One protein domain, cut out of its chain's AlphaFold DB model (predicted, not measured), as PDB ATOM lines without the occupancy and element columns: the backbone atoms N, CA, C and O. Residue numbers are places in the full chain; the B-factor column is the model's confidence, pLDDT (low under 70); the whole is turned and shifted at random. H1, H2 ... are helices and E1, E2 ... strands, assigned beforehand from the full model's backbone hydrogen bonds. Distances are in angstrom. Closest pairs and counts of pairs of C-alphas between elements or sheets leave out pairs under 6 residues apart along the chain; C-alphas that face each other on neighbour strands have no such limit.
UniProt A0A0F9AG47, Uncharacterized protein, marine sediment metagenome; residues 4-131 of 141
ATOM      1  N   THR A   4     -17.709  31.997  40.345       66.81
ATOM      2  CA  THR A   4     -16.636  31.034  40.659       66.81
ATOM      3  C   THR A   4     -15.619  30.813  39.532       66.81
ATOM      4  O   THR A   4     -14.478  30.435  39.800       66.81
ATOM      5  N   ASP A   5     -15.996  31.063  38.274       82.94
ATOM      6  CA  ASP A   5     -15.123  30.849  37.118       82.94
ATOM      7  C   ASP A   5     -13.987  31.882  37.069       82.94
ATOM      8  O   ASP A   5     -12.895  31.558  36.607       82.94
ATOM      9  N   PHE A   6     -14.204  33.109  37.568       90.62
ATOM     10  CA  PHE A   6     -13.213  34.185  37.455       90.62
ATOM     11  C   PHE A   6     -11.906  33.815  38.162       90.62
ATOM     12  O   PHE A   6     -10.824  33.848  37.574       90.62
ATOM     13  N   VAL A   7     -12.009  33.399  39.425       93.12
ATOM     14  CA  VAL A   7     -10.847  33.049  40.250       93.12
ATOM     15  C   VAL A   7     -10.109  31.847  39.659       93.12
ATOM     16  O   VAL A   7      -8.889  31.880  39.535       93.12
ATOM     17  N   ALA A   8     -10.828  30.809  39.229       93.19
ATOM     18  CA  ALA A   8     -10.216  29.620  38.636       93.19
ATOM     19  C   ALA A   8      -9.485  29.923  37.311       93.19
ATOM     20  O   ALA A   8      -8.422  29.354  37.026       93.19
ATOM     21  N   VAL A   9     -10.029  30.845  36.511       94.81
ATOM     22  CA  VAL A   9      -9.427  31.279  35.246       94.81
ATOM     23  C   VAL A   9      -8.143  32.063  35.493       94.81
ATOM     24  O   VAL A   9      -7.143  31.769  34.838       94.81
ATOM     25  N   TYR A  10      -8.140  32.995  36.451       95.75
ATOM     26  CA  TYR A  10      -7.079  33.998  36.594       95.75
ATOM     27  C   TYR A  10      -6.083  33.765  37.734       95.75
ATOM     28  O   TYR A  10      -5.017  34.378  37.737       95.75
ATOM     29  N   ALA A  11      -6.366  32.870  38.675       95.94
ATOM     30  CA  ALA A  11      -5.412  32.488  39.708       95.94
ATOM     31  C   ALA A  11      -4.713  31.168  39.360       95.94
ATOM     32  O   ALA A  11      -5.299  30.235  38.794       95.94
ATOM     33  N   LEU A  12      -3.433  31.093  39.712       95.31
ATOM     34  CA  LEU A  12      -2.638  29.873  39.721       95.31
ATOM     35  C   LEU A  12      -2.283  29.550  41.170       95.31
ATOM     36  O   LEU A  12      -1.654  30.353  41.856       95.31
ATOM     37  N   ARG A  13      -2.695  28.372  41.625       94.56
ATOM     38  CA  ARG A  13      -2.434  27.865  42.970       94.56
ATOM     39  C   ARG A  13      -1.315  26.826  42.922       94.56
ATOM     40  O   ARG A  13      -1.324  25.981  42.033       94.56
ATOM     41  N   GLY A  14      -0.401  26.890  43.888       94.12
ATOM     42  CA  GLY A  14       0.555  25.818  44.165       94.12
ATOM     43  C   GLY A  14      -0.033  24.698  45.021       94.12
ATOM     44  O   GLY A  14      -1.107  24.835  45.618       94.12
ATOM     45  N   ASP A  15       0.704  23.601  45.128       94.06
ATOM     46  CA  ASP A  15       0.258  22.453  45.916       94.06
ATOM     47  C   ASP A  15       0.229  22.741  47.420       94.06
ATOM     48  O   ASP A  15       0.950  23.593  47.939       94.06
ATOM     49  N   CYS A  16      -0.642  22.040  48.146       91.50
ATOM     50  CA  CYS A  16      -0.766  22.243  49.585       91.50
ATOM     51  C   CYS A  16       0.471  21.722  50.331       91.50
ATOM     52  O   CYS A  16       0.842  20.559  50.204       91.50
ATOM     53  N   THR A  17       1.048  22.563  51.184       91.38
ATOM     54  CA  THR A  17       2.254  22.282  51.980       91.38
ATOM     55  C   THR A  17       1.949  21.759  53.387       91.38
ATOM     56  O   THR A  17       2.859  21.490  54.166       91.38
ATOM     57  N   CYS A  18       0.675  21.571  53.753       86.50
ATOM     58  CA  CYS A  18       0.318  21.142  55.110       86.50
ATOM     59  C   CYS A  18       0.647  19.665  55.404       86.50
ATOM     60  O   CYS A  18       0.583  19.250  56.562       86.50
ATOM     61  N   GLY A  19       0.933  18.861  54.370       82.56
ATOM     62  CA  GLY A  19       1.244  17.429  54.477       82.56
ATOM     63  C   GLY A  19       0.079  16.544  54.946       82.56
ATOM     64  O   GLY A  19       0.285  15.373  55.251       82.56
ATOM     65  N   LYS A  20      -1.136  17.101  55.043       84.31
ATOM     66  CA  LYS A  20      -2.339  16.413  55.548       84.31
ATOM     67  C   LYS A  20      -3.418  16.203  54.485       84.31
ATOM     68  O   LYS A  20      -4.368  15.467  54.739       84.31
ATOM     69  N   CYS A  21      -3.313  16.863  53.332       82.19
ATOM     70  CA  CYS A  21      -4.256  16.660  52.237       82.19
ATOM     71  C   CYS A  21      -4.045  15.275  51.617       82.19
ATOM     72  O   CYS A  21      -2.912  14.810  51.499       82.19
ATOM     73  N   ILE A  22      -5.142  14.618  51.229       78.62
ATOM     74  CA  ILE A  22      -5.115  13.262  50.654       78.62
ATOM     75  C   ILE A  22      -4.309  13.195  49.348       78.62
ATOM     76  O   ILE A  22      -3.770  12.152  48.992       78.62
ATOM     77  N   ASP A  23      -4.230  14.323  48.661       76.00
ATOM     78  CA  ASP A  23      -3.590  14.555  47.377       76.00
ATOM     79  C   ASP A  23      -2.294  15.373  47.497       76.00
ATOM     80  O   ASP A  23      -1.741  15.785  46.480       76.00
ATOM     81  N   ALA A  24      -1.782  15.605  48.713       79.12
ATOM     82  CA  ALA A  24      -0.542  16.355  48.893       79.12
ATOM     83  C   ALA A  24       0.650  15.593  48.278       79.12
ATOM     84  O   ALA A  24       0.921  14.454  48.679       79.12
ATOM     85  N   PRO A  25       1.402  16.196  47.341       84.00
ATOM     86  CA  PRO A  25       2.626  15.590  46.838       84.00
ATOM     87  C   PRO A  25       3.705  15.579  47.928       84.00
ATOM     88  O   PRO A  25       3.725  16.409  48.836       84.00
ATOM     89  N   VAL A  26       4.666  14.662  47.799       83.44
ATOM     90  CA  VAL A  26       5.791  14.518  48.745       83.44
ATOM     91  C   VAL A  26       6.711  15.753  48.754       83.44
ATOM     92  O   VAL A  26       7.440  15.972  49.714       83.44
ATOM     93  N   ASN A  27       6.683  16.557  47.691       88.19
ATOM     94  CA  ASN A  27       7.556  17.706  47.460       88.19
ATOM     95  C   ASN A  27       6.766  18.980  47.116       88.19
ATOM     96  O   ASN A  27       7.155  19.692  46.193       88.19
ATOM     97  N   ALA A  28       5.667  19.262  47.823       88.88
ATOM     98  CA  ALA A  28       4.764  20.391  47.544       88.88
ATOM     99  C   ALA A  28       5.475  21.746  47.373       88.88
ATOM    100  O   ALA A  28       5.048  22.582  46.575       88.88
ATOM    101  N   GLU A  29       6.596  21.962  48.058       89.25
ATOM    102  CA  GLU A  29       7.419  23.168  47.944       89.25
ATOM    103  C   GLU A  29       7.988  23.379  46.530       89.25
ATOM    104  O   GLU A  29       8.196  24.519  46.124       89.25
ATOM    105  N   GLN A  30       8.214  22.303  45.767       92.06
ATOM    106  CA  GLN A  30       8.703  22.350  44.381       92.06
ATOM    107  C   GLN A  30       7.587  22.584  43.353       92.06
ATOM    108  O   GLN A  30       7.876  22.770  42.175       92.06
ATOM    109  N   HIS A  31       6.326  22.562  43.788       92.12
ATOM    110  CA  HIS A  31       5.140  22.735  42.941       92.12
ATOM    111  C   HIS A  31       4.411  24.041  43.284       92.12
ATOM    112  O   HIS A  31       3.215  24.200  43.039       92.12
ATOM    113  N   GLN A  32       5.123  24.990  43.894       95.62
ATOM    114  CA  GLN A  32       4.621  26.343  44.083       95.62
ATOM    115  C   GLN A  32       4.805  27.156  42.797       95.62
ATOM    116  O   GLN A  32       5.798  26.958  42.099       95.62
ATOM    117  N   PRO A  33       3.889  28.084  42.475       94.56
ATOM    118  CA  PRO A  33       4.082  28.985  41.352       94.56
ATOM    119  C   PRO A  33       5.315  29.874  41.559       94.56
ATOM    120  O   PRO A  33       5.607  30.311  42.675       94.56
ATOM    121  N   ASP A  34       6.004  30.168  40.460       91.81
ATOM    122  CA  ASP A  34       7.151  31.071  40.430       91.81
ATOM    123  C   ASP A  34       6.729  32.546  40.298       91.81
ATOM    124  O   ASP A  34       5.609  32.877  39.902       91.81
ATOM    125  N   GLY A  35       7.665  33.457  40.578       92.12
ATOM    126  CA  GLY A  35       7.498  34.892  40.342       92.12
ATOM    127  C   GLY A  35       6.773  35.640  41.465       92.12
ATOM    128  O   GLY A  35       6.981  35.374  42.652       92.12
ATOM    129  N   HIS A  36       5.971  36.641  41.087       93.81
ATOM    130  CA  HIS A  36       5.250  37.490  42.036       93.81
ATOM    131  C   HIS A  36       4.054  36.724  42.618       93.81
ATOM    132  O   HIS A  36       3.071  36.459  41.925       93.81
ATOM    133  N   THR A  37       4.177  36.334  43.886       96.25
ATOM    134  CA  THR A  37       3.258  35.417  44.566       96.25
ATOM    135  C   THR A  37       2.852  35.926  45.942       96.25
ATOM    136  O   THR A  37       3.544  36.746  46.546       96.25
ATOM    137  N   VAL A  38       1.743  35.391  46.455       95.06
ATOM    138  CA  VAL A  38       1.278  35.595  47.835       95.06
ATOM    139  C   VAL A  38       1.292  34.269  48.568       95.06
ATOM    140  O   VAL A  38       0.734  33.290  48.073       95.06
ATOM    141  N   ASP A  39       1.910  34.244  49.747       95.88
ATOM    142  CA  ASP A  39       1.964  33.068  50.612       95.88
ATOM    143  C   ASP A  39       0.777  33.044  51.586       95.88
ATOM    144  O   ASP A  39       0.666  33.859  52.511       95.88
ATOM    145  N   LEU A  40      -0.126  32.087  51.373       96.44
ATOM    146  CA  LEU A  40      -1.326  31.886  52.186       96.44
ATOM    147  C   LEU A  40      -1.108  30.856  53.297       96.44
ATOM    148  O   LEU A  40      -2.074  30.312  53.829       96.44
ATOM    149  N   THR A  41       0.149  30.568  53.647       95.50
ATOM    150  CA  THR A  41       0.585  29.507  54.566       95.50
ATOM    151  C   THR A  41       0.365  28.096  54.028       95.50
ATOM    152  O   THR A  41       1.288  27.291  54.051       95.50
ATOM    153  N   PHE A  42      -0.817  27.772  53.502       93.88
ATOM    154  CA  PHE A  42      -1.075  26.455  52.914       93.88
ATOM    155  C   PHE A  42      -0.375  26.273  51.568       93.88
ATOM    156  O   PHE A  42       0.128  25.194  51.274       93.88
ATOM    157  N   PHE A  43      -0.370  27.315  50.744       95.44
ATOM    158  CA  PHE A  43       0.199  27.330  49.400       95.44
ATOM    159  C   PHE A  43       0.386  28.774  48.939       95.44
ATOM    160  O   PHE A  43      -0.151  29.715  49.536       95.44
ATOM    161  N   LYS A  44       1.114  28.941  47.838       96.69
ATOM    162  CA  LYS A  44       1.272  30.218  47.154       96.69
ATOM    163  C   LYS A  44       0.265  30.375  46.025       96.69
ATOM    164  O   LYS A  44      -0.113  29.405  45.362       96.69
ATOM    165  N   VAL A  45      -0.131  31.619  45.794       97.12
ATOM    166  CA  VAL A  45      -0.960  32.021  44.655       97.12
ATOM    167  C   VAL A  45      -0.169  32.978  43.775       97.12
ATOM    168  O   VAL A  45       0.435  33.922  44.282       97.12
ATOM    169  N   ALA A  46      -0.197  32.736  42.468       97.12
ATOM    170  CA  ALA A  46       0.227  33.669  41.432       97.12
ATOM    171  C   ALA A  46      -0.976  34.110  40.594       97.12
ATOM    172  O   ALA A  46      -1.998  33.424  40.512       97.12
ATOM    173  N   MET A  47      -0.820  35.245  39.926       96.44
ATOM    174  CA  MET A  47      -1.781  35.750  38.956       96.44
ATOM    175  C   MET A  47      -1.405  35.259  37.554       96.44
ATOM    176  O   MET A  47      -0.247  35.351  37.148       96.44
ATOM    177  N   LYS A  48      -2.386  34.752  36.810       94.56
ATOM    178  CA  LYS A  48      -2.267  34.481  35.373       94.56
ATOM    179  C   LYS A  48      -2.497  35.773  34.586       94.56
ATOM    180  O   LYS A  48      -3.160  36.693  35.060       94.56
ATOM    181  N   GLU A  49      -1.967  35.837  33.369       91.62
ATOM    182  CA  GLU A  49      -2.125  37.015  32.514       91.62
ATOM    183  C   GLU A  49      -3.599  37.361  32.238       91.62
ATOM    184  O   GLU A  49      -4.462  36.486  32.139       91.62
ATOM    185  N   GLY A  50      -3.876  38.658  32.083       90.44
ATOM    186  CA  GLY A  50      -5.184  39.174  31.667       90.44
ATOM    187  C   GLY A  50      -6.159  39.513  32.795       90.44
ATOM    188  O   GLY A  50      -7.210  40.077  32.506       90.44
ATOM    189  N   ALA A  51      -5.832  39.227  34.057       91.69
ATOM    190  CA  ALA A  51      -6.633  39.687  35.188       91.69
ATOM    191  C   ALA A  51      -6.424  41.189  35.424       91.69
ATOM    192  O   ALA A  51      -5.285  41.660  35.455       91.69
ATOM    193  N   THR A  52      -7.507  41.941  35.633       94.56
ATOM    194  CA  THR A  52      -7.433  43.356  36.020       94.56
ATOM    195  C   THR A  52      -8.090  43.591  37.375       94.56
ATOM    196  O   THR A  52      -9.019  42.881  37.769       94.56
ATOM    197  N   THR A  53      -7.628  44.624  38.084       95.31
ATOM    198  CA  THR A  53      -8.202  45.042  39.369       95.31
ATOM    199  C   THR A  53      -9.685  45.376  39.239       95.31
ATOM    200  O   THR A  53     -10.471  44.991  40.100       95.31
ATOM    201  N   ASN A  54     -10.083  46.046  38.152       95.06
ATOM    202  CA  ASN A  54     -11.473  46.442  37.927       95.06
ATOM    203  C   ASN A  54     -12.381  45.234  37.694       95.06
ATOM    204  O   ASN A  54     -13.453  45.175  38.287       95.06
ATOM    205  N   ASP A  55     -11.952  44.264  36.881       93.75
ATOM    206  CA  ASP A  55     -12.765  43.074  36.604       93.75
ATOM    207  C   ASP A  55     -12.944  42.224  37.865       93.75
ATOM    208  O   ASP A  55     -14.050  41.775  38.165       93.75
ATOM    209  N   PHE A  56     -11.869  42.052  38.639       95.06
ATOM    210  CA  PHE A  56     -11.930  41.310  39.893       95.06
ATOM    211  C   PHE A  56     -12.798  42.026  40.932       95.06
ATOM    212  O   PHE A  56     -13.646  41.394  41.557       95.06
ATOM    213  N   ARG A  57     -12.633  43.345  41.095       94.94
ATOM    214  CA  ARG A  57     -13.456  44.135  42.020       94.94
ATOM    215  C   ARG A  57     -14.928  44.082  41.628       94.94
ATOM    216  O   ARG A  57     -15.759  43.828  42.490       94.94
ATOM    217  N   HIS A  58     -15.240  44.228  40.339       93.94
ATOM    218  CA  HIS A  58     -16.607  44.099  39.842       93.94
ATOM    219  C   HIS A  58     -17.194  42.716  40.146       93.94
ATOM    220  O   HIS A  58     -18.326  42.620  40.613       93.94
ATOM    221  N   PHE A  59     -16.421  41.645  39.943       93.38
ATOM    222  CA  PHE A  59     -16.827  40.291  40.323       93.38
ATOM    223  C   PHE A  59     -17.162  40.189  41.821       93.38
ATOM    224  O   PHE A  59     -18.242  39.710  42.170       93.38
ATOM    225  N   VAL A  60     -16.282  40.675  42.702       94.75
ATOM    226  CA  VAL A  60     -16.517  40.632  44.154       94.75
ATOM    227  C   VAL A  60     -17.736  41.471  44.538       94.75
ATOM    228  O   VAL A  60     -18.560  41.011  45.314       94.75
ATOM    229  N   GLU A  61     -17.907  42.665  43.972       94.88
ATOM    230  CA  GLU A  61     -19.069  43.524  44.243       94.88
ATOM    231  C   GLU A  61     -20.401  42.866  43.855       94.88
ATOM    232  O   GLU A  61     -21.416  43.107  44.509       94.88
ATOM    233  N   GLN A  62     -20.419  42.050  42.797       94.56
ATOM    234  CA  GLN A  62     -21.631  41.352  42.359       94.56
ATOM    235  C   GLN A  62     -21.939  40.111  43.200       94.56
ATOM    236  O   GLN A  62     -23.103  39.858  43.505       94.56
ATOM    237  N   GLU A  63     -20.921  39.332  43.557       94.19
ATOM    238  CA  GLU A  63     -21.114  37.999  44.142       94.19
ATOM    239  C   GLU A  63     -20.934  38.003  45.668       94.19
ATOM    240  O   GLU A  63     -21.687  37.349  46.388       94.19
ATOM    241  N   PHE A  64     -19.975  38.784  46.175       95.38
ATOM    242  CA  PHE A  64     -19.558  38.815  47.581       95.38
ATOM    243  C   PHE A  64     -19.312  40.252  48.083       95.38
ATOM    244  O   PHE A  64     -18.235  40.552  48.601       95.38
ATOM    245  N   PRO A  65     -20.289  41.174  47.965       95.12
ATOM    246  CA  PRO A  65     -20.074  42.596  48.257       95.12
ATOM    247  C   PRO A  65     -19.591  42.867  49.686       95.12
ATOM    248  O   PRO A  65     -18.891  43.847  49.923       95.12
ATOM    249  N   HIS A  66     -19.944  41.999  50.638       95.75
ATOM    250  CA  HIS A  66     -19.532  42.139  52.030       95.75
ATOM    251  C   HIS A  66     -18.022  41.940  52.229       95.75
ATOM    252  O   HIS A  66     -17.468  42.561  53.118       95.75
ATOM    253  N   TRP A  67     -17.312  41.230  51.344       96.44
ATOM    254  CA  TRP A  67     -15.844  41.113  51.422       96.44
ATOM    255  C   TRP A  67     -15.114  42.459  51.239       96.44
ATOM    256  O   TRP A  67     -13.904  42.548  51.456       96.44
ATOM    257  N   LEU A  68     -15.830  43.501  50.804       96.56
ATOM    258  CA  LEU A  68     -15.323  44.856  50.577       96.56
ATOM    259  C   LEU A  68     -15.784  45.862  51.645       96.56
ATOM    260  O   LEU A  68     -15.588  47.065  51.468       96.56
ATOM    261  N   ASP A  69     -16.398  45.411  52.739       94.62
ATOM    262  CA  ASP A  69     -16.984  46.292  53.762       94.62
ATOM    263  C   ASP A  69     -15.954  46.922  54.729       94.62
ATOM    264  O   ASP A  69     -16.299  47.769  55.557       94.62
ATOM    265  N   GLY A  70     -14.679  46.546  54.598       92.38
ATOM    266  CA  GLY A  70     -13.575  47.008  55.439       92.38
ATOM    267  C   GLY A  70     -13.371  46.201  56.724       92.38
ATOM    268  O   GLY A  70     -12.422  46.472  57.473       92.38
ATOM    269  N   VAL A  71     -14.221  45.208  56.976       94.06
ATOM    270  CA  VAL A  71     -14.083  44.229  58.053       94.06
ATOM    271  C   VAL A  71     -13.148  43.107  57.599       94.06
ATOM    272  O   VAL A  71     -12.891  42.885  56.415       94.06
ATOM    273  N   GLU A  72     -12.520  42.456  58.573       96.00
ATOM    274  CA  GLU A  72     -11.700  41.283  58.311       96.00
ATOM    275  C   GLU A  72     -12.586  40.048  58.115       96.00
ATOM    276  O   GLU A  72     -13.373  39.716  59.000       96.00
ATOM    277  N   HIS A  73     -12.391  39.336  57.002       97.44
ATOM    278  CA  HIS A  73     -13.067  38.068  56.719       97.44
ATOM    279  C   HIS A  73     -12.056  36.942  56.568       97.44
ATOM    280  O   HIS A  73     -11.063  37.070  55.847       97.44
ATOM    281  N   ASN A  74     -12.299  35.824  57.247       97.69
ATOM    282  CA  ASN A  74     -11.413  34.666  57.174       97.69
ATOM    283  C   ASN A  74     -11.833  33.694  56.064       97.69
ATOM    284  O   ASN A  74     -12.985  33.646  55.641       97.69
ATOM    285  N   TYR A  75     -10.894  32.869  55.605       97.12
ATOM    286  CA  TYR A  75     -11.133  31.958  54.483       97.12
ATOM    287  C   TYR A  75     -12.173  30.857  54.770       97.12
ATOM    288  O   TYR A  75     -12.671  30.245  53.826       97.12
ATOM    289  N   LEU A  76     -12.494  30.570  56.041       97.06
ATOM    290  CA  LEU A  76     -13.542  29.604  56.391       97.06
ATOM    291  C   LEU A  76     -14.929  30.205  56.145       97.06
ATOM    292  O   LEU A  76     -15.785  29.526  55.583       97.06
ATOM    293  N   GLU A  77     -15.122  31.467  56.529       97.25
ATOM    294  CA  GLU A  77     -16.322  32.259  56.234       97.25
ATOM    295  C   GLU A  77     -16.478  32.454  54.722       97.25
ATOM    296  O   GLU A  77     -17.438  31.961  54.136       97.25
ATOM    297  N   CYS A  78     -15.470  33.034  54.066       97.06
ATOM    298  CA  CYS A  78     -15.485  33.253  52.618       97.06
ATOM    299  C   CYS A  78     -15.604  31.940  51.826       97.06
ATOM    300  O   CYS A  78     -16.205  31.887  50.752       97.06
ATOM    301  N   GLY A  79     -15.037  30.853  52.355       96.31
ATOM    302  CA  GLY A  79     -15.183  29.508  51.809       96.31
ATOM    303  C   GLY A  79     -16.617  28.988  51.889       96.31
ATOM    304  O   GLY A  79     -17.038  28.255  50.997       96.31
ATOM    305  N   ALA A  80     -17.378  29.373  52.917       96.06
ATOM    306  CA  ALA A  80     -18.800  29.064  53.014       96.06
ATOM    307  C   ALA A  80     -19.630  29.873  52.004       96.06
ATOM    308  O   ALA A  80     -20.562  29.312  51.429       96.06
ATOM    309  N   ASP A  81     -19.259  31.128  51.733       95.38
ATOM    310  CA  ASP A  81     -19.940  31.963  50.732       95.38
ATOM    311  C   ASP A  81     -19.771  31.419  49.309       95.38
ATOM    312  O   ASP A  81     -20.745  31.251  48.575       95.38
ATOM    313  N   ILE A  82     -18.526  31.129  48.912       94.25
ATOM    314  CA  ILE A  82     -18.205  30.661  47.555       94.25
ATOM    315  C   ILE A  82     -18.430  29.149  47.380       94.25
ATOM    316  O   ILE A  82     -18.446  28.641  46.259       94.25
ATOM    317  N   GLY A  83     -18.608  28.422  48.486       94.25
ATOM    318  CA  GLY A  83     -18.799  26.970  48.520       94.25
ATOM    319  C   GLY A  83     -17.508  26.146  48.420       94.25
ATOM    320  O   GLY A  83     -17.585  24.923  48.316       94.25
ATOM    321  N   ASP A  84     -16.334  26.786  48.448       94.56
ATOM    322  CA  ASP A  84     -15.022  26.136  48.365       94.56
ATOM    323  C   ASP A  84     -13.932  26.979  49.064       94.56
ATOM    324  O   ASP A  84     -13.580  28.077  48.629       94.56
ATOM    325  N   GLN A  85     -13.351  26.448  50.144       94.31
ATOM    326  CA  GLN A  85     -12.281  27.115  50.904       94.31
ATOM    327  C   GLN A  85     -10.997  27.316  50.088       94.31
ATOM    328  O   GLN A  85     -10.300  28.317  50.258       94.31
ATOM    329  N   GLY A  86     -10.664  26.373  49.204       93.88
ATOM    330  CA  GLY A  86      -9.519  26.490  48.309       93.88
ATOM    331  C   GLY A  86      -9.721  27.615  47.299       93.88
ATOM    332  O   GLY A  86      -8.792  28.385  47.056       93.88
ATOM    333  N   LEU A  87     -10.940  27.759  46.773       95.31
ATOM    334  CA  LEU A  87     -11.286  28.850  45.864       95.31
ATOM    335  C   LEU A  87     -11.306  30.209  46.580       95.31
ATOM    336  O   LEU A  87     -10.812  31.186  46.019       95.31
ATOM    337  N   ALA A  88     -11.781  30.268  47.828       96.88
ATOM    338  CA  ALA A  88     -11.697  31.476  48.655       96.88
ATOM    339  C   ALA A  88     -10.239  31.910  48.879       96.88
ATOM    340  O   ALA A  88      -9.888  33.060  48.631       96.88
ATOM    341  N   LEU A  89      -9.353  30.979  49.247       97.06
ATOM    342  CA  LEU A  89      -7.918  31.254  49.371       97.06
ATOM    343  C   LEU A  89      -7.306  31.723  48.038       97.06
ATOM    344  O   LEU A  89      -6.538  32.682  48.007       97.06
ATOM    345  N   MET A  90      -7.676  31.112  46.909       97.38
ATOM    346  CA  MET A  90      -7.235  31.594  45.594       97.38
ATOM    347  C   MET A  90      -7.709  33.024  45.311       97.38
ATOM    348  O   MET A  90      -6.923  33.835  44.818       97.38
ATOM    349  N   ALA A  91      -8.955  33.354  45.665       97.19
ATOM    350  CA  ALA A  91      -9.489  34.706  45.543       97.19
ATOM    351  C   ALA A  91      -8.703  35.688  46.418       97.19
ATOM    352  O   ALA A  91      -8.341  36.764  45.947       97.19
ATOM    353  N   PHE A  92      -8.370  35.301  47.653       97.56
ATOM    354  CA  PHE A  92      -7.583  36.114  48.583       97.56
ATOM    355  C   PHE A  92      -6.231  36.491  47.977       97.56
ATOM    356  O   PHE A  92      -5.890  37.676  47.923       97.56
ATOM    357  N   GLY A  93      -5.494  35.498  47.471       96.94
ATOM    358  CA  GLY A  93      -4.214  35.722  46.802       96.94
ATOM    359  C   GLY A  93      -4.349  36.627  45.575       96.94
ATOM    360  O   GLY A  93      -3.601  37.593  45.447       96.94
ATOM    361  N   LEU A  94      -5.337  36.370  44.712       97.19
ATOM    362  CA  LEU A  94      -5.571  37.173  43.509       97.19
ATOM    363  C   LEU A  94      -5.918  38.633  43.838       97.19
ATOM    364  O   LEU A  94      -5.307  39.546  43.287       97.19
ATOM    365  N   GLY A  95      -6.846  38.866  44.768       96.62
ATOM    366  CA  GLY A  95      -7.237  40.218  45.168       96.62
ATOM    367  C   GLY A  95      -6.106  40.999  45.837       96.62
ATOM    368  O   GLY A  95      -6.018  42.212  45.657       96.62
ATOM    369  N   HIS A  96      -5.186  40.319  46.525       96.69
ATOM    370  CA  HIS A  96      -3.977  40.954  47.047       96.69
ATOM    371  C   HIS A  96      -3.017  41.378  45.939       96.69
ATOM    372  O   HIS A  96      -2.556  42.519  45.931       96.69
ATOM    373  N   LEU A  97      -2.751  40.484  44.982       95.94
ATOM    374  CA  LEU A  97      -1.895  40.764  43.824       95.94
ATOM    375  C   LEU A  97      -2.450  41.917  42.970       95.94
ATOM    376  O   LEU A  97      -1.683  42.679  42.389       95.94
ATOM    377  N   LEU A  98      -3.776  42.064  42.932       95.75
ATOM    378  CA  LEU A  98      -4.481  43.143  42.238       95.75
ATOM    379  C   LEU A  98      -4.662  44.420  43.076       95.75
ATOM    380  O   LEU A  98      -5.219  45.396  42.572       95.75
ATOM    381  N   GLY A  99      -4.216  44.432  44.337       94.94
ATOM    382  CA  GLY A  99      -4.295  45.599  45.220       94.94
ATOM    383  C   GLY A  99      -5.695  45.925  45.753       94.94
ATOM    384  O   GLY A  99      -5.924  47.049  46.190       94.94
ATOM    385  N   VAL A 100      -6.632  44.973  45.726       95.94
ATOM    386  CA  VAL A 100      -8.007  45.160  46.231       95.94
ATOM    387  C   VAL A 100      -8.065  45.060  47.756       95.94
ATOM    388  O   VAL A 100      -8.807  45.792  48.406       95.94
ATOM    389  N   TRP A 101      -7.252  44.187  48.348       96.44
ATOM    390  CA  TRP A 101      -7.183  44.004  49.797       96.44
ATOM    391  C   TRP A 101      -5.802  43.565  50.265       96.44
ATOM    392  O   TRP A 101      -4.939  43.134  49.494       96.44
ATOM    393  N   LYS A 102      -5.595  43.623  51.577       95.56
ATOM    394  CA  LYS A 102      -4.458  42.965  52.218       95.56
ATOM    395  C   LYS A 102      -4.839  41.554  52.624       95.56
ATOM    396  O   LYS A 102      -5.942  41.333  53.108       95.56
ATOM    397  N   VAL A 103      -3.899  40.632  52.445       96.31
ATOM    398  CA  VAL A 103      -3.983  39.284  52.995       96.31
ATOM    399  C   VAL A 103      -3.160  39.221  54.268       96.31
ATOM    400  O   VAL A 103      -1.992  39.620  54.295       96.31
ATOM    401  N   LEU A 104      -3.778  38.683  55.306       95.88
ATOM    402  CA  LEU A 104      -3.172  38.395  56.590       95.88
ATOM    403  C   LEU A 104      -3.068  36.874  56.708       95.88
ATOM    404  O   LEU A 104      -4.072  36.170  56.642       95.88
ATOM    405  N   SER A 105      -1.847  36.352  56.812       96.50
ATOM    406  CA  SER A 105      -1.596  34.924  57.009       96.50
ATOM    407  C   SER A 105      -0.485  34.732  58.044       96.50
ATOM    408  O   SER A 105       0.346  35.628  58.226       96.50
ATOM    409  N   PRO A 106      -0.395  33.574  58.721       96.56
ATOM    410  CA  PRO A 106       0.711  33.311  59.637       96.56
ATOM    411  C   PRO A 106       2.079  33.409  58.949       96.56
ATOM    412  O   PRO A 106       3.036  33.890  59.552       96.56
ATOM    413  N   ALA A 107       2.169  33.007  57.677       93.50
ATOM    414  CA  ALA A 107       3.382  33.141  56.878       93.50
ATOM    415  C   ALA A 107       3.823  34.603  56.694       93.50
ATOM    416  O   ALA A 107       5.021  34.877  56.753       93.50
ATOM    417  N   THR A 108       2.885  35.538  56.515       87.81
ATOM    418  CA  THR A 108       3.212  36.958  56.298       87.81
ATOM    419  C   THR A 108       3.355  37.743  57.599       87.81
ATOM    420  O   THR A 108       4.215  38.614  57.698       87.81
ATOM    421  N   MET A 109       2.543  37.436  58.610       93.56
ATOM    422  CA  MET A 109       2.519  38.175  59.875       93.56
ATOM    423  C   MET A 109       3.590  37.712  60.862       93.56
ATOM    424  O   MET A 109       4.028  38.490  61.707       93.56
ATOM    425  N   MET A 110       3.968  36.434  60.804       94.12
ATOM    426  CA  MET A 110       4.782  35.777  61.826       94.12
ATOM    427  C   MET A 110       5.862  34.890  61.184       94.12
ATOM    428  O   MET A 110       5.878  33.674  61.397       94.12
ATOM    429  N   PRO A 111       6.785  35.471  60.390       91.12
ATOM    430  CA  PRO A 111       7.742  34.716  59.578       91.12
ATOM    431  C   PRO A 111       8.683  33.833  60.409       91.12
ATOM    432  O   PRO A 111       9.085  32.775  59.931       91.12
ATOM    433  N   ASP A 112       8.959  34.202  61.658       95.31
ATOM    434  CA  ASP A 112       9.872  33.465  62.541       95.31
ATOM    435  C   ASP A 112       9.213  32.273  63.256       95.31
ATOM    436  O   ASP A 112       9.901  31.494  63.919       95.31
ATOM    437  N   LEU A 113       7.888  32.099  63.140       95.12
ATOM    438  CA  LEU A 113       7.225  30.948  63.751       95.12
ATOM    439  C   LEU A 113       7.564  29.640  63.019       95.12
ATOM    440  O   LEU A 113       7.650  29.624  61.783       95.12
ATOM    441  N   PRO A 114       7.676  28.523  63.762       95.06
ATOM    442  CA  PRO A 114       7.752  27.190  63.178       95.06
ATOM    443  C   PRO A 114       6.614  26.931  62.180       95.06
ATOM    444  O   PRO A 114       5.472  27.350  62.390       95.06
ATOM    445  N   ASN A 115       6.923  26.246  61.076       90.44
ATOM    446  CA  ASN A 115       5.955  26.020  60.001       90.44
ATOM    447  C   ASN A 115       4.744  25.204  60.462       90.44
ATOM    448  O   ASN A 115       3.626  25.510  60.069       90.44
ATOM    449  N   ASP A 116       4.935  24.206  61.318       92.12
ATOM    450  CA  ASP A 116       3.853  23.417  61.911       92.12
ATOM    451  C   ASP A 116       2.870  24.290  62.705       92.12
ATOM    452  O   ASP A 116       1.654  24.143  62.554       92.12
ATOM    453  N   LEU A 117       3.385  25.252  63.475       95.25
ATOM    454  CA  LEU A 117       2.556  26.201  64.209       95.25
ATOM    455  C   LEU A 117       1.820  27.156  63.262       95.25
ATOM    456  O   LEU A 117       0.622  27.374  63.437       95.25
ATOM    457  N   LYS A 118       2.486  27.664  62.216       95.75
ATOM    458  CA  LYS A 118       1.824  28.466  61.169       95.75
ATOM    459  C   LYS A 118       0.676  27.693  60.518       95.75
ATOM    460  O   LYS A 118      -0.424  28.228  60.408       95.75
ATOM    461  N   GLN A 119       0.901  26.430  60.147       94.19
ATOM    462  CA  GLN A 119      -0.132  25.564  59.566       94.19
ATOM    463  C   GLN A 119      -1.289  25.321  60.540       94.19
ATOM    464  O   GLN A 119      -2.449  25.312  60.131       94.19
ATOM    465  N   GLN A 120      -0.999  25.141  61.832       94.94
ATOM    466  CA  GLN A 120      -2.033  25.004  62.853       94.94
ATOM    467  C   GLN A 120      -2.874  26.281  62.965       94.94
ATOM    468  O   GLN A 120      -4.098  26.199  62.959       94.94
ATOM    469  N   MET A 121      -2.238  27.451  63.028       96.56
ATOM    470  CA  MET A 121      -2.923  28.744  63.116       96.56
ATOM    471  C   MET A 121      -3.781  29.009  61.879       96.56
ATOM    472  O   MET A 121      -4.951  29.369  62.009       96.56
ATOM    473  N   ALA A 122      -3.233  28.756  60.689       95.81
ATOM    474  CA  ALA A 122      -3.973  28.849  59.439       95.81
ATOM    475  C   ALA A 122      -5.180  27.900  59.453       95.81
ATOM    476  O   ALA A 122      -6.289  28.331  59.166       95.81
ATOM    477  N   GLY A 123      -5.005  26.647  59.889       93.88
ATOM    478  CA  GLY A 123      -6.093  25.668  60.009       93.88
ATOM    479  C   GLY A 123      -7.195  26.043  61.008       93.88
ATOM    480  O   GLY A 123      -8.295  25.506  60.922       93.88
ATOM    481  N   MET A 124      -6.930  26.969  61.935       95.19
ATOM    482  CA  MET A 124      -7.929  27.531  62.855       95.19
ATOM    483  C   MET A 124      -8.629  28.784  62.300       95.19
ATOM    484  O   MET A 124      -9.348  29.447  63.042       95.19
ATOM    485  N   GLY A 125      -8.418  29.134  61.027       94.00
ATOM    486  CA  GLY A 125      -9.049  30.299  60.404       94.00
ATOM    487  C   GLY A 125      -8.186  31.560  60.369       94.00
ATOM    488  O   GLY A 125      -8.697  32.611  60.011       94.00
ATOM    489  N   MET A 126      -6.888  31.505  60.698       96.06
ATOM    490  CA  MET A 126      -6.029  32.705  60.734       96.06
ATOM    491  C   MET A 126      -5.503  33.143  59.353       96.06
ATOM    492  O   MET A 126      -4.436  33.736  59.254       96.06
ATOM    493  N   VAL A 127      -6.224  32.837  58.275       97.69
ATOM    494  CA  VAL A 127      -5.961  33.412  56.951       97.69
ATOM    495  C   VAL A 127      -7.155  34.271  56.582       97.69
ATOM    496  O   VAL A 127      -8.265  33.749  56.450       97.69
ATOM    497  N   SER A 128      -6.935  35.572  56.438       97.75
ATOM    498  CA  SER A 128      -8.003  36.548  56.257       97.75
ATOM    499  C   SER A 128      -7.660  37.642  55.253       97.75
ATOM    500  O   SER A 128      -6.495  37.862  54.900       97.75
ATOM    501  N   ILE A 129      -8.703  38.310  54.766       97.31
ATOM    502  CA  ILE A 129      -8.617  39.521  53.956       97.31
ATOM    503  C   ILE A 129      -9.127  40.713  54.739       97.31
ATOM    504  O   ILE A 129     -10.056  40.606  55.533       97.31
ATOM    505  N   ASN A 130      -8.534  41.868  54.464       94.69
ATOM    506  CA  ASN A 130      -9.078  43.154  54.856       94.69
ATOM    507  C   ASN A 130      -9.032  44.075  53.635       94.69
ATOM    508  O   ASN A 130      -7.947  44.463  53.175       94.69
ATOM    509  N   ALA A 131     -10.208  44.384  53.088       88.81
ATOM    510  CA  ALA A 131     -10.350  45.417  52.076       88.81
ATOM    511  C   ALA A 131     -10.004  46.751  52.732       88.81
ATOM    512  O   ALA A 131     -10.766  47.285  53.534       88.81
TER     513      ALA A 131
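This is residues 4 to 131 of the 141 residues of an uncharacterized protein of marine sediment metagenome (UniProt A0A0F9AG47). Helix H6 runs through the middle, with two small three-stranded sheets covering two of its sides, E1 E3 E2 and E4 E6 E5, and helices H1 and H5 packed on it as well. The H7 and H8 pair and the long link of residues 14 to 27 lie farther out. The printed part has 128 residues with eight named helices and six named strands, in the order H1 E1 H2 E2 E3 H3 H4 E4 H5 H6 E5 H7 H8 E6; both sheets are antiparallel and the class is mixed, helices and strands. The whole is compact, with a radius of gyration of the C-alphas of 13.8 A and spans of 38 by 29 by 25 A.

H1, residues 4 to 10, touches the hub H6, residues 85 to 97, at a steep tilt of 47 degrees, the same way; the closest C-alphas, of Val 7 and Ala 91, are 5.7 A apart. E1, residues 11 to 13, is the antiparallel neighbour of E3, residues 44 to 47, with N 12 and O 46 within hydrogen-bond range at 2.9 A. H2, residues 28 to 31, touches no helix. E2, residues 37 to 39, forms a hairpin with E3, with N 38 and O 45 within range at 2.9 A. H6 is on this sheet, over E1 and E3, at a height over the sheet of 7.8 A. H3, residues 53 to 63, only just touches H6, with 3 pairs of C-alphas within 8 A, the closest those of Phe 56 and Gly 95 at 7.1 A. H4, residues 65 to 68, only grazes the sheet of E4, residues 72 to 74, E6, residues 128 to 130, and E5, residues 102 to 104. There N 73 and O 129 are 3.0 A apart and N 104 and O 128 2.9 A, within hydrogen-bond range. H5, residues 75 to 82, touches residues 85 to 89 of H6, about perpendicular at 79 degrees, closest at the C-alphas of Gly 79 and Gln 85, 3.9 A. H6 is on this sheet too, at a height of 9.5 A; with each sheet it makes two layers, a helix on one face. E1, H2, E2 and E4, H5 H6, E5 are split strand-helix-strand units, two strands running the same way with another between them in the sheet, each with a right-handed crossover. H7, residues 106 to 109, touches H8, residues 115 to 123, closest at the C-alphas of Pro 106 and Lys 118, 5.2 A. Every O i to N i+4 pair is within range in H3, H5, H6 and H8, and 2 of 3 in H1; H2, H4 and H7 are too short for such a pair.

H1 begins at C-alpha 4 (-16.636, 31.034, 40.659) and E6 ends at C-alpha 130 (-9.078, 43.154, 54.856). From first to last C-alpha H6 measures 18.6 A, H3 15.5 A, H8 12.1 A and E3 10.4 A.

The C-alphas farthest apart, of Val 26 and Asp 69, are 39.4 A apart. The link from E1 to H2 is long, and the printed part has no cut. Residue 4 alone has a pLDDT under 70.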